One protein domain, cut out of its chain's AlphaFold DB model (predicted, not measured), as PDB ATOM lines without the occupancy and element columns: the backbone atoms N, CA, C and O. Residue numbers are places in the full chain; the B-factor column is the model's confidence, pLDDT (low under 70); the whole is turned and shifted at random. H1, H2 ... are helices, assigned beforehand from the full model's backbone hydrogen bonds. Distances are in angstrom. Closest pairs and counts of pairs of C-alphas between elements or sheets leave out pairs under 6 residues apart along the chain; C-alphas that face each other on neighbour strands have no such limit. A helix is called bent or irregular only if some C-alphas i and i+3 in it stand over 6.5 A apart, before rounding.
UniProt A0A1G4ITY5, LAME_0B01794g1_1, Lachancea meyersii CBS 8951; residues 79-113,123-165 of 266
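What this domain is: This is residues 79 to 113 and 123 to 165 of the 266 residues of the protein "LAME_0B01794g1_1" of Lachancea meyersii CBS 8951 (UniProt A0A1G4ITY5). Two long helices make a wide, open V with no contact between its arms: H1 runs out, and H2, kinked along its length, runs back from the narrow end, where the chain is cut. The printed part has 78 residues, 77 of them in two named helices, H1 then H2 along the chain, with no named strand; the class is all helix. The whole is extended, with a radius of gyration of the C-alphas of 22.8 A, and flat, spanning 58 by 45 by 13 A.

How they stand to each other: Look first at H1, residues 79 to 112, and then at H2, residues 123 to 165: they are apart, and each stands free. In H1 every O i to N i+4 pair is within hydrogen-bond range; in H2, 35 of 39 are.

Where its parts are: Find C-alpha 79 at (59.809, -1.929, 48.392); from there H1 runs 49.3 A to C-alpha 112. Start H2 at C-alpha 123, (66.688, 0.720, 108.318), and go 58.8 A to C-alpha 165 at (21.607, 7.397, 71.236). Near residue 151 you meet a kink of 55 degrees; H2 is neither bent nor irregular, but only just: C-alphas 150 and 153 are 6.3 A apart.

The domain as a whole: The two C-alphas farthest apart, of Leu 79 and Glu 125, are 62.2 A apart. Residues 114 to 122 are not printed; C-alphas 113 and 123 are 14.6 A apart across the cut. Confidence is low, under 70, at residues 108 to 113 and 144 to 165.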
ATOM      1  N   LEU A  79      59.127  -2.900  47.542       74.25
ATOM      2  CA  LEU A  79      59.809  -1.929  48.392       74.25
ATOM      3  C   LEU A  79      59.063  -1.690  49.709       74.25
ATOM      4  O   LEU A  79      59.697  -1.724  50.757       74.25
ATOM      5  N   ILE A  80      57.739  -1.508  49.681       78.00
ATOM      6  CA  ILE A  80      56.924  -1.299  50.891       78.00
ATOM      7  C   ILE A  80      57.027  -2.511  51.822       78.00
ATOM      8  O   ILE A  80      57.183  -2.340  53.029       78.00
ATOM      9  N   ASP A  81      57.027  -3.723  51.269       76.69
ATOM     10  CA  ASP A  81      57.137  -4.947  52.070       76.69
ATOM     11  C   ASP A  81      58.526  -5.083  52.718       76.69
ATOM     12  O   ASP A  81      58.638  -5.486  53.874       76.69
ATOM     13  N   LYS A  82      59.590  -4.627  52.040       79.31
ATOM     14  CA  LYS A  82      60.934  -4.530  52.637       79.31
ATOM     15  C   LYS A  82      61.006  -3.485  53.748       79.31
ATOM     16  O   LYS A  82      61.672  -3.723  54.749       79.31
ATOM     17  N   PHE A  83      60.332  -2.343  53.597       84.50
ATOM     18  CA  PHE A  83      60.273  -1.329  54.654       84.50
ATOM     19  C   PHE A  83      59.514  -1.828  55.885       84.50
ATOM     20  O   PHE A  83      59.946  -1.560  57.004       84.50
ATOM     21  N   LYS A  84      58.425  -2.581  55.691       85.75
ATOM     22  CA  LYS A  84      57.693  -3.228  56.788       85.75
ATOM     23  C   LYS A  84      58.559  -4.258  57.507       85.75
ATOM     24  O   LYS A  84      58.729  -4.137  58.714       85.75
ATOM     25  N   ALA A  85      59.206  -5.160  56.769       85.25
ATOM     26  CA  ALA A  85      60.109  -6.153  57.350       85.25
ATOM     27  C   ALA A  85      61.281  -5.506  58.113       85.25
ATOM     28  O   ALA A  85      61.621  -5.927  59.214       85.25
ATOM     29  N   ALA A  86      61.870  -4.432  57.577       87.31
ATOM     30  CA  ALA A  86      62.936  -3.697  58.262       87.31
ATOM     31  C   ALA A  86      62.447  -2.976  59.531       87.31
ATOM     32  O   ALA A  86      63.213  -2.805  60.479       87.31
ATOM     33  N   LYS A  87      61.189  -2.525  59.558       92.38
ATOM     34  CA  LYS A  87      60.577  -1.938  60.755       92.38
ATOM     35  C   LYS A  87      60.329  -3.008  61.819       92.38
ATOM     36  O   LYS A  87      60.744  -2.811  62.952       92.38
ATOM     37  N   GLU A  88      59.746  -4.139  61.432       91.56
ATOM     38  CA  GLU A  88      59.522  -5.284  62.322       91.56
ATOM     39  C   GLU A  88      60.835  -5.788  62.929       91.56
ATOM     40  O   GLU A  88      60.905  -6.024  64.131       91.56
ATOM     41  N   GLN A  89      61.909  -5.854  62.137       91.88
ATOM     42  CA  GLN A  89      63.232  -6.224  62.638       91.88
ATOM     43  C   GLN A  89      63.754  -5.239  63.697       91.88
ATOM     44  O   GLN A  89      64.230  -5.667  64.741       91.88
ATOM     45  N   ARG A  90      63.607  -3.924  63.485       92.12
ATOM     46  CA  ARG A  90      63.997  -2.920  64.495       92.12
ATOM     47  C   ARG A  90      63.168  -3.002  65.771       92.12
ATOM     48  O   ARG A  90      63.685  -2.714  66.848       92.12
ATOM     49  N   ASP A  91      61.886  -3.331  65.650       92.75
ATOM     50  CA  ASP A  91      61.003  -3.476  66.804       92.75
ATOM     51  C   ASP A  91      61.376  -4.734  67.616       92.75
ATOM     52  O   ASP A  91      61.415  -4.671  68.845       92.75
ATOM     53  N   LEU A  92      61.770  -5.828  66.950       93.88
ATOM     54  CA  LEU A  92      62.342  -7.012  67.604       93.88
ATOM     55  C   LEU A  92      63.682  -6.712  68.289       93.88
ATOM     56  O   LEU A  92      63.870  -7.102  69.440       93.88
ATOM     57  N   ASP A  93      64.579  -5.975  67.629       94.25
ATOM     58  CA  ASP A  93      65.867  -5.577  68.213       94.25
ATOM     59  C   ASP A  93      65.662  -4.721  69.475       94.25
ATOM     60  O   ASP A  93      66.320  -4.926  70.496       94.25
ATOM     61  N   LYS A  94      64.700  -3.787  69.452       95.38
ATOM     62  CA  LYS A  94      64.323  -3.002  70.639       95.38
ATOM     63  C   LYS A  94      63.829  -3.880  71.780       95.38
ATOM     64  O   LYS A  94      64.242  -3.658  72.917       95.38
ATOM     65  N   LEU A  95      62.952  -4.839  71.488       93.25
ATOM     66  CA  LEU A  95      62.406  -5.735  72.504       93.25
ATOM     67  C   LEU A  95      63.514  -6.593  73.127       93.25
ATOM     68  O   LEU A  95      63.568  -6.729  74.345       93.25
ATOM     69  N   TYR A  96      64.442  -7.088  72.307       94.31
ATOM     70  CA  TYR A  96      65.607  -7.839  72.769       94.31
ATOM     71  C   TYR A  96      66.535  -6.995  73.655       94.31
ATOM     72  O   TYR A  96      66.984  -7.444  74.708       94.31
ATOM     73  N   HIS A  97      66.793  -5.738  73.290       93.12
ATOM     74  CA  HIS A  97      67.573  -4.840  74.144       93.12
ATOM     75  C   HIS A  97      66.867  -4.519  75.464       93.12
ATOM     76  O   HIS A  97      67.529  -4.412  76.495       93.12
ATOM     77  N   GLN A  98      65.539  -4.387  75.455       91.38
ATOM     78  CA  GLN A  98      64.758  -4.200  76.679       91.38
ATOM     79  C   GLN A  98      64.797  -5.440  77.574       91.38
ATOM     80  O   GLN A  98      64.995  -5.290  78.777       91.38
ATOM     81  N   SER A  99      64.677  -6.648  77.012       89.62
ATOM     82  CA  SER A  99      64.775  -7.881  77.798       89.62
ATOM     83  C   SER A  99      66.167  -8.061  78.394       89.62
ATOM     84  O   SER A  99      66.290  -8.400  79.564       89.62
ATOM     85  N   LEU A 100      67.217  -7.767  77.623       89.62
ATOM     86  CA  LEU A 100      68.600  -7.883  78.086       89.62
ATOM     87  C   LEU A 100      68.921  -6.835  79.160       89.62
ATOM     88  O   LEU A 100      69.617  -7.128  80.127       89.62
ATOM     89  N   LYS A 101      68.361  -5.624  79.038       91.88
ATOM     90  CA  LYS A 101      68.434  -4.609  80.095       91.88
ATOM     91  C   LYS A 101      67.748  -5.089  81.377       91.88
ATOM     92  O   LYS A 101      68.345  -4.964  82.438       91.88
ATOM     93  N   ALA A 102      66.540  -5.643  81.274       86.12
ATOM     94  CA  ALA A 102      65.801  -6.158  82.427       86.12
ATOM     95  C   ALA A 102      66.533  -7.330  83.104       86.12
ATOM     96  O   ALA A 102      66.589  -7.403  84.326       86.12
ATOM     97  N   GLU A 103      67.146  -8.221  82.324       84.62
ATOM     98  CA  GLU A 103      67.943  -9.330  82.856       84.62
ATOM     99  C   GLU A 103      69.189  -8.837  83.609       84.62
ATOM    100  O   GLU A 103      69.476  -9.321  84.702       84.62
ATOM    101  N   LEU A 104      69.893  -7.833  83.077       82.19
ATOM    102  CA  LEU A 104      71.041  -7.219  83.756       82.19
ATOM    103  C   LEU A 104      70.647  -6.445  85.020       82.19
ATOM    104  O   LEU A 104      71.405  -6.430  85.987       82.19
ATOM    105  N   GLU A 105      69.487  -5.788  85.021       77.94
ATOM    106  CA  GLU A 105      68.947  -5.096  86.196       77.94
ATOM    107  C   GLU A 105      68.647  -6.099  87.320       77.94
ATOM    108  O   GLU A 105      69.167  -5.948  88.422       77.94
ATOM    109  N   ASN A 106      67.978  -7.211  86.998       74.44
ATOM    110  CA  ASN A 106      67.713  -8.289  87.955       74.44
ATOM    111  C   ASN A 106      69.003  -8.928  88.507       74.44
ATOM    112  O   ASN A 106      69.095  -9.215  89.699       74.44
ATOM    113  N   GLN A 107      70.025  -9.131  87.667       71.69
ATOM    114  CA  GLN A 107      71.319  -9.667  88.116       71.69
ATOM    115  C   GLN A 107      72.079  -8.691  89.028       71.69
ATOM    116  O   GLN A 107      72.747  -9.119  89.971       71.69
ATOM    117  N   ASN A 108      71.980  -7.382  88.776       63.75
ATOM    118  CA  ASN A 108      72.566  -6.364  89.650       63.75
ATOM    119  C   ASN A 108      71.850  -6.290  91.002       63.75
ATOM    120  O   ASN A 108      72.517  -6.137  92.026       63.75
ATOM    121  N   ASP A 109      70.530  -6.466  91.027       60.97
ATOM    122  CA  ASP A 109      69.762  -6.522  92.271       60.97
ATOM    123  C   ASP A 109      70.111  -7.772  93.099       60.97
ATOM    124  O   ASP A 109      70.311  -7.679  94.314       60.97
ATOM    125  N   GLU A 110      70.296  -8.932  92.457       58.84
ATOM    126  CA  GLU A 110      70.756 -10.160  93.127       58.84
ATOM    127  C   GLU A 110      72.192 -10.042  93.675       58.84
ATOM    128  O   GLU A 110      72.498 -10.564  94.753       58.84
ATOM    129  N   LEU A 111      73.083  -9.330  92.977       55.28
ATOM    130  CA  LEU A 111      74.444  -9.051  93.451       55.28
ATOM    131  C   LEU A 111      74.467  -7.992  94.565       55.28
ATOM    132  O   LEU A 111      75.273  -8.107  95.493       55.28
ATOM    133  N   SER A 112      73.556  -7.015  94.538       53.97
ATOM    134  CA  SER A 112      73.409  -6.013  95.599       53.97
ATOM    135  C   SER A 112      72.926  -6.630  96.915       53.97
ATOM    136  O   SER A 112      73.353  -6.191  97.985       53.97
ATOM    137  N   GLN A 113      72.098  -7.680  96.870       55.06
ATOM    138  CA  GLN A 113      71.630  -8.390  98.070       55.06
ATOM    139  C   GLN A 113      72.719  -9.221  98.775       55.06
ATOM    140  O   GLN A 113      72.550  -9.571  99.942       55.06
ATOM    141  N   TYR A 123      66.917   0.997 109.732       77.19
ATOM    142  CA  TYR A 123      66.688   0.720 108.318       77.19
ATOM    143  C   TYR A 123      65.817  -0.524 108.127       77.19
ATOM    144  O   TYR A 123      65.003  -0.534 107.207       77.19
ATOM    145  N   LYS A 124      65.906  -1.532 109.012       79.31
ATOM    146  CA  LYS A 124      64.966  -2.674 108.995       79.31
ATOM    147  C   LYS A 124      63.546  -2.197 109.245       79.31
ATOM    148  O   LYS A 124      62.659  -2.542 108.483       79.31
ATOM    149  N   GLU A 125      63.364  -1.334 110.241       76.31
ATOM    150  CA  GLU A 125      62.053  -0.782 110.581       76.31
ATOM    151  C   GLU A 125      61.458   0.036 109.425       76.31
ATOM    152  O   GLU A 125      60.296  -0.143 109.065       76.31
ATOM    153  N   LYS A 126      62.265   0.885 108.773       83.50
ATOM    154  CA  LYS A 126      61.817   1.635 107.588       83.50
ATOM    155  C   LYS A 126      61.510   0.735 106.398       83.50
ATOM    156  O   LYS A 126      60.552   1.004 105.680       83.50
ATOM    157  N   LYS A 127      62.308  -0.311 106.184       86.75
ATOM    158  CA  LYS A 127      62.061  -1.285 105.122       86.75
ATOM    159  C   LYS A 127      60.760  -2.045 105.383       86.75
ATOM    160  O   LYS A 127      59.912  -2.068 104.507       86.75
ATOM    161  N   GLU A 128      60.544  -2.543 106.599       85.06
ATOM    162  CA  GLU A 128      59.289  -3.200 106.982       85.06
ATOM    163  C   GLU A 128      58.077  -2.268 106.859       85.06
ATOM    164  O   GLU A 128      57.006  -2.702 106.444       85.06
ATOM    165  N   ALA A 129      58.226  -0.982 107.191       85.31
ATOM    166  CA  ALA A 129      57.160  -0.003 107.005       85.31
ATOM    167  C   ALA A 129      56.820   0.198 105.518       85.31
ATOM    168  O   ALA A 129      55.644   0.233 105.162       85.31
ATOM    169  N   LEU A 130      57.831   0.296 104.649       87.75
ATOM    170  CA  LEU A 130      57.636   0.405 103.201       87.75
ATOM    171  C   LEU A 130      57.040  -0.873 102.606       87.75
ATOM    172  O   LEU A 130      56.121  -0.785 101.796       87.75
ATOM    173  N   ASP A 131      57.500  -2.040 103.055       90.12
ATOM    174  CA  ASP A 131      56.984  -3.333 102.616       90.12
ATOM    175  C   ASP A 131      55.492  -3.455 102.985       90.12
ATOM    176  O   ASP A 131      54.674  -3.752 102.116       90.12
ATOM    177  N   ARG A 132      55.087  -3.077 104.209       90.12
ATOM    178  CA  ARG A 132      53.666  -3.039 104.620       90.12
ATOM    179  C   ARG A 132      52.822  -2.066 103.794       90.12
ATOM    180  O   ARG A 132      51.685  -2.386 103.459       90.12
ATOM    181  N   VAL A 133      53.354  -0.888 103.460       89.44
ATOM    182  CA  VAL A 133      52.655   0.076 102.590       89.44
ATOM    183  C   VAL A 133      52.495  -0.489 101.178       89.44
ATOM    184  O   VAL A 133      51.433  -0.343 100.580       89.44
ATOM    185  N   SER A 134      53.517  -1.172 100.661       90.81
ATOM    186  CA  SER A 134      53.455  -1.807  99.343       90.81
ATOM    187  C   SER A 134      52.448  -2.962  99.300       90.81
ATOM    188  O   SER A 134      51.696  -3.086  98.335       90.81
ATOM    189  N   GLU A 135      52.362  -3.765 100.366       91.38
ATOM    190  CA  GLU A 135      51.358  -4.821 100.493       91.38
ATOM    191  C   GLU A 135      49.944  -4.244 100.583       91.38
ATOM    192  O   GLU A 135      49.047  -4.746  99.906       91.38
ATOM    193  N   ALA A 136      49.750  -3.168 101.351       87.44
ATOM    194  CA  ALA A 136      48.467  -2.476 101.446       87.44
ATOM    195  C   ALA A 136      48.022  -1.908 100.087       87.44
ATOM    196  O   ALA A 136      46.885  -2.135  99.684       87.44
ATOM    197  N   ALA A 137      48.931  -1.268  99.346       87.88
ATOM    198  CA  ALA A 137      48.651  -0.768  97.999       87.88
ATOM    199  C   ALA A 137      48.291  -1.902  97.025       87.88
ATOM    200  O   ALA A 137      47.375  -1.773  96.217       87.88
ATOM    201  N   ARG A 138      48.972  -3.052  97.123       89.69
ATOM    202  CA  ARG A 138      48.655  -4.224  96.295       89.69
ATOM    203  C   ARG A 138      47.289  -4.821  96.639       89.69
ATOM    204  O   ARG A 138      46.614  -5.342  95.758       89.69
ATOM    205  N   LEU A 139      46.896  -4.796  97.912       87.00
ATOM    206  CA  LEU A 139      45.575  -5.255  98.343       87.00
ATOM    207  C   LEU A 139      44.468  -4.314  97.857       87.00
ATOM    208  O   LEU A 139      43.466  -4.814  97.355       87.00
ATOM    209  N   GLU A 140      44.682  -2.998  97.917       77.25
ATOM    210  CA  GLU A 140      43.767  -1.994  97.355       77.25
ATOM    211  C   GLU A 140      43.595  -2.189  95.840       77.25
ATOM    212  O   GLU A 140      42.472  -2.274  95.354       77.25
ATOM    213  N   GLU A 141      44.684  -2.395  95.092       79.31
ATOM    214  CA  GLU A 141      44.608  -2.672  93.651       79.31
ATOM    215  C   GLU A 141      43.844  -3.977  93.345       79.31
ATOM    216  O   GLU A 141      43.103  -4.070  92.362       79.31
ATOM    217  N   LEU A 142      44.007  -5.014  94.172       83.62
ATOM    218  CA  LEU A 142      43.265  -6.268  94.016       83.62
ATOM    219  C   LEU A 142      41.774  -6.101  94.340       83.62
ATOM    220  O   LEU A 142      40.944  -6.688  93.644       83.62
ATOM    221  N   GLU A 143      41.437  -5.300  95.349       79.88
ATOM    222  CA  GLU A 143      40.059  -4.969  95.722       79.88
ATOM    223  C   GLU A 143      39.376  -4.136  94.627       79.88
ATOM    224  O   GLU A 143      38.304  -4.512  94.150       79.88
ATOM    225  N   GLU A 144      40.045  -3.103  94.106       67.44
ATOM    226  CA  GLU A 144      39.552  -2.308  92.976       67.44
ATOM    227  C   GLU A 144      39.329  -3.162  91.721       67.44
ATOM    228  O   GLU A 144      38.338  -2.989  91.005       67.44
ATOM    229  N   ASN A 145      40.225  -4.111  91.437       69.06
ATOM    230  CA  ASN A 145      40.081  -5.008  90.290       69.06
ATOM    231  C   ASN A 145      38.971  -6.055  90.486       69.06
ATOM    232  O   ASN A 145      38.307  -6.427  89.511       69.06
ATOM    233  N   ALA A 146      38.732  -6.507  91.719       66.88
ATOM    234  CA  ALA A 146      37.619  -7.394  92.046       66.88
ATOM    235  C   ALA A 146      36.266  -6.668  91.908       66.88
ATOM    236  O   ALA A 146      35.363  -7.183  91.236       66.88
ATOM    237  N   ASP A 147      36.153  -5.439  92.418       57.84
ATOM    238  CA  ASP A 147      34.946  -4.602  92.320       57.84
ATOM    239  C   ASP A 147      34.696  -4.060  90.904       57.84
ATOM    240  O   ASP A 147      33.548  -3.895  90.462       57.84
ATOM    241  N   ALA A 148      35.756  -3.863  90.116       56.44
ATOM    242  CA  ALA A 148      35.650  -3.487  88.712       56.44
ATOM    243  C   ALA A 148      34.936  -4.550  87.858       56.44
ATOM    244  O   ALA A 148      34.357  -4.195  86.828       56.44
ATOM    245  N   SER A 149      34.927  -5.825  88.264       55.62
ATOM    246  CA  SER A 149      34.219  -6.886  87.532       55.62
ATOM    247  C   SER A 149      32.689  -6.780  87.649       55.62
ATOM    248  O   SER A 149      31.983  -7.050  86.674       55.62
ATOM    249  N   TYR A 150      32.173  -6.288  88.782       54.44
ATOM    250  CA  TYR A 150      30.739  -6.066  89.002       54.44
ATOM    251  C   TYR A 150      30.273  -4.676  88.535       54.44
ATOM    252  O   TYR A 150      29.172  -4.540  88.000       54.44
ATOM    253  N   SER A 151      31.117  -3.645  88.661       52.47
ATOM    254  CA  SER A 151      30.746  -2.254  88.345       52.47
ATOM    255  C   SER A 151      30.952  -1.862  86.871       52.47
ATOM    256  O   SER A 151      30.155  -1.101  86.307       52.47
ATOM    257  N   ARG A 152      31.959  -2.420  86.171       52.81
ATOM    258  CA  ARG A 152      32.221  -2.041  84.765       52.81
ATOM    259  C   ARG A 152      31.104  -2.459  83.817       52.81
ATOM    260  O   ARG A 152      30.863  -1.727  82.865       52.81
ATOM    261  N   SER A 153      30.384  -3.555  84.070       53.22
ATOM    262  CA  SER A 153      29.276  -3.990  83.200       53.22
ATOM    263  C   SER A 153      28.099  -3.001  83.214       53.22
ATOM    264  O   SER A 153      27.568  -2.646  82.163       53.22
ATOM    265  N   ALA A 154      27.749  -2.455  84.385       54.31
ATOM    266  CA  ALA A 154      26.668  -1.476  84.505       54.31
ATOM    267  C   ALA A 154      27.092  -0.075  84.024       54.31
ATOM    268  O   ALA A 154      26.359   0.575  83.277       54.31
ATOM    269  N   ALA A 155      28.297   0.383  84.384       54.91
ATOM    270  CA  ALA A 155      28.774   1.715  84.007       54.91
ATOM    271  C   ALA A 155      29.090   1.833  82.502       54.91
ATOM    272  O   ALA A 155      28.743   2.838  81.878       54.91
ATOM    273  N   THR A 156      29.679   0.804  81.878       54.69
ATOM    274  CA  THR A 156      29.974   0.840  80.430       54.69
ATOM    275  C   THR A 156      28.724   0.678  79.567       54.69
ATOM    276  O   THR A 156      28.639   1.318  78.519       54.69
ATOM    277  N   ALA A 157      27.712  -0.081  80.004       54.56
ATOM    278  CA  ALA A 157      26.443  -0.184  79.281       54.56
ATOM    279  C   ALA A 157      25.688   1.158  79.231       54.56
ATOM    280  O   ALA A 157      25.125   1.512  78.192       54.56
ATOM    281  N   HIS A 158      25.717   1.943  80.314       52.94
ATOM    282  CA  HIS A 158      25.084   3.263  80.339       52.94
ATOM    283  C   HIS A 158      25.855   4.306  79.520       52.94
ATOM    284  O   HIS A 158      25.230   5.048  78.762       52.94
ATOM    285  N   VAL A 159      27.191   4.324  79.583       55.81
ATOM    286  CA  VAL A 159      28.008   5.253  78.779       55.81
ATOM    287  C   VAL A 159      27.911   4.936  77.279       55.81
ATOM    288  O   VAL A 159      27.751   5.848  76.469       55.81
ATOM    289  N   ASN A 160      27.880   3.653  76.900       55.03
ATOM    290  CA  ASN A 160      27.689   3.249  75.503       55.03
ATOM    291  C   ASN A 160      26.275   3.556  74.988       55.03
ATOM    292  O   ASN A 160      26.117   3.922  73.826       55.03
ATOM    293  N   ARG A 161      25.238   3.484  75.836       52.91
ATOM    294  CA  ARG A 161      23.876   3.875  75.440       52.91
ATOM    295  C   ARG A 161      23.760   5.380  75.185       52.91
ATOM    296  O   ARG A 161      23.078   5.759  74.241       52.91
ATOM    297  N   PHE A 162      24.461   6.220  75.950       55.53
ATOM    298  CA  PHE A 162      24.515   7.664  75.690       55.53
ATOM    299  C   PHE A 162      25.288   8.016  74.409       55.53
ATOM    300  O   PHE A 162      24.881   8.938  73.712       55.53
ATOM    301  N   LEU A 163      26.341   7.269  74.060       53.66
ATOM    302  CA  LEU A 163      27.109   7.473  72.821       53.66
ATOM    303  C   LEU A 163      26.404   6.947  71.558       53.66
ATOM    304  O   LEU A 163      26.607   7.491  70.482       53.66
ATOM    305  N   ILE A 164      25.566   5.912  71.675       56.19
ATOM    306  CA  ILE A 164      24.818   5.346  70.536       56.19
ATOM    307  C   ILE A 164      23.484   6.087  70.309       56.19
ATOM    308  O   ILE A 164      22.990   6.154  69.185       56.19
ATOM    309  N   GLN A 165      22.889   6.684  71.351       46.56
ATOM    310  CA  GLN A 165      21.607   7.397  71.236       46.56
ATOM    311  C   GLN A 165      21.716   8.848  70.741       46.56
ATOM    312  O   GLN A 165      20.680   9.456  70.479       46.56
TER     313      GLN A 165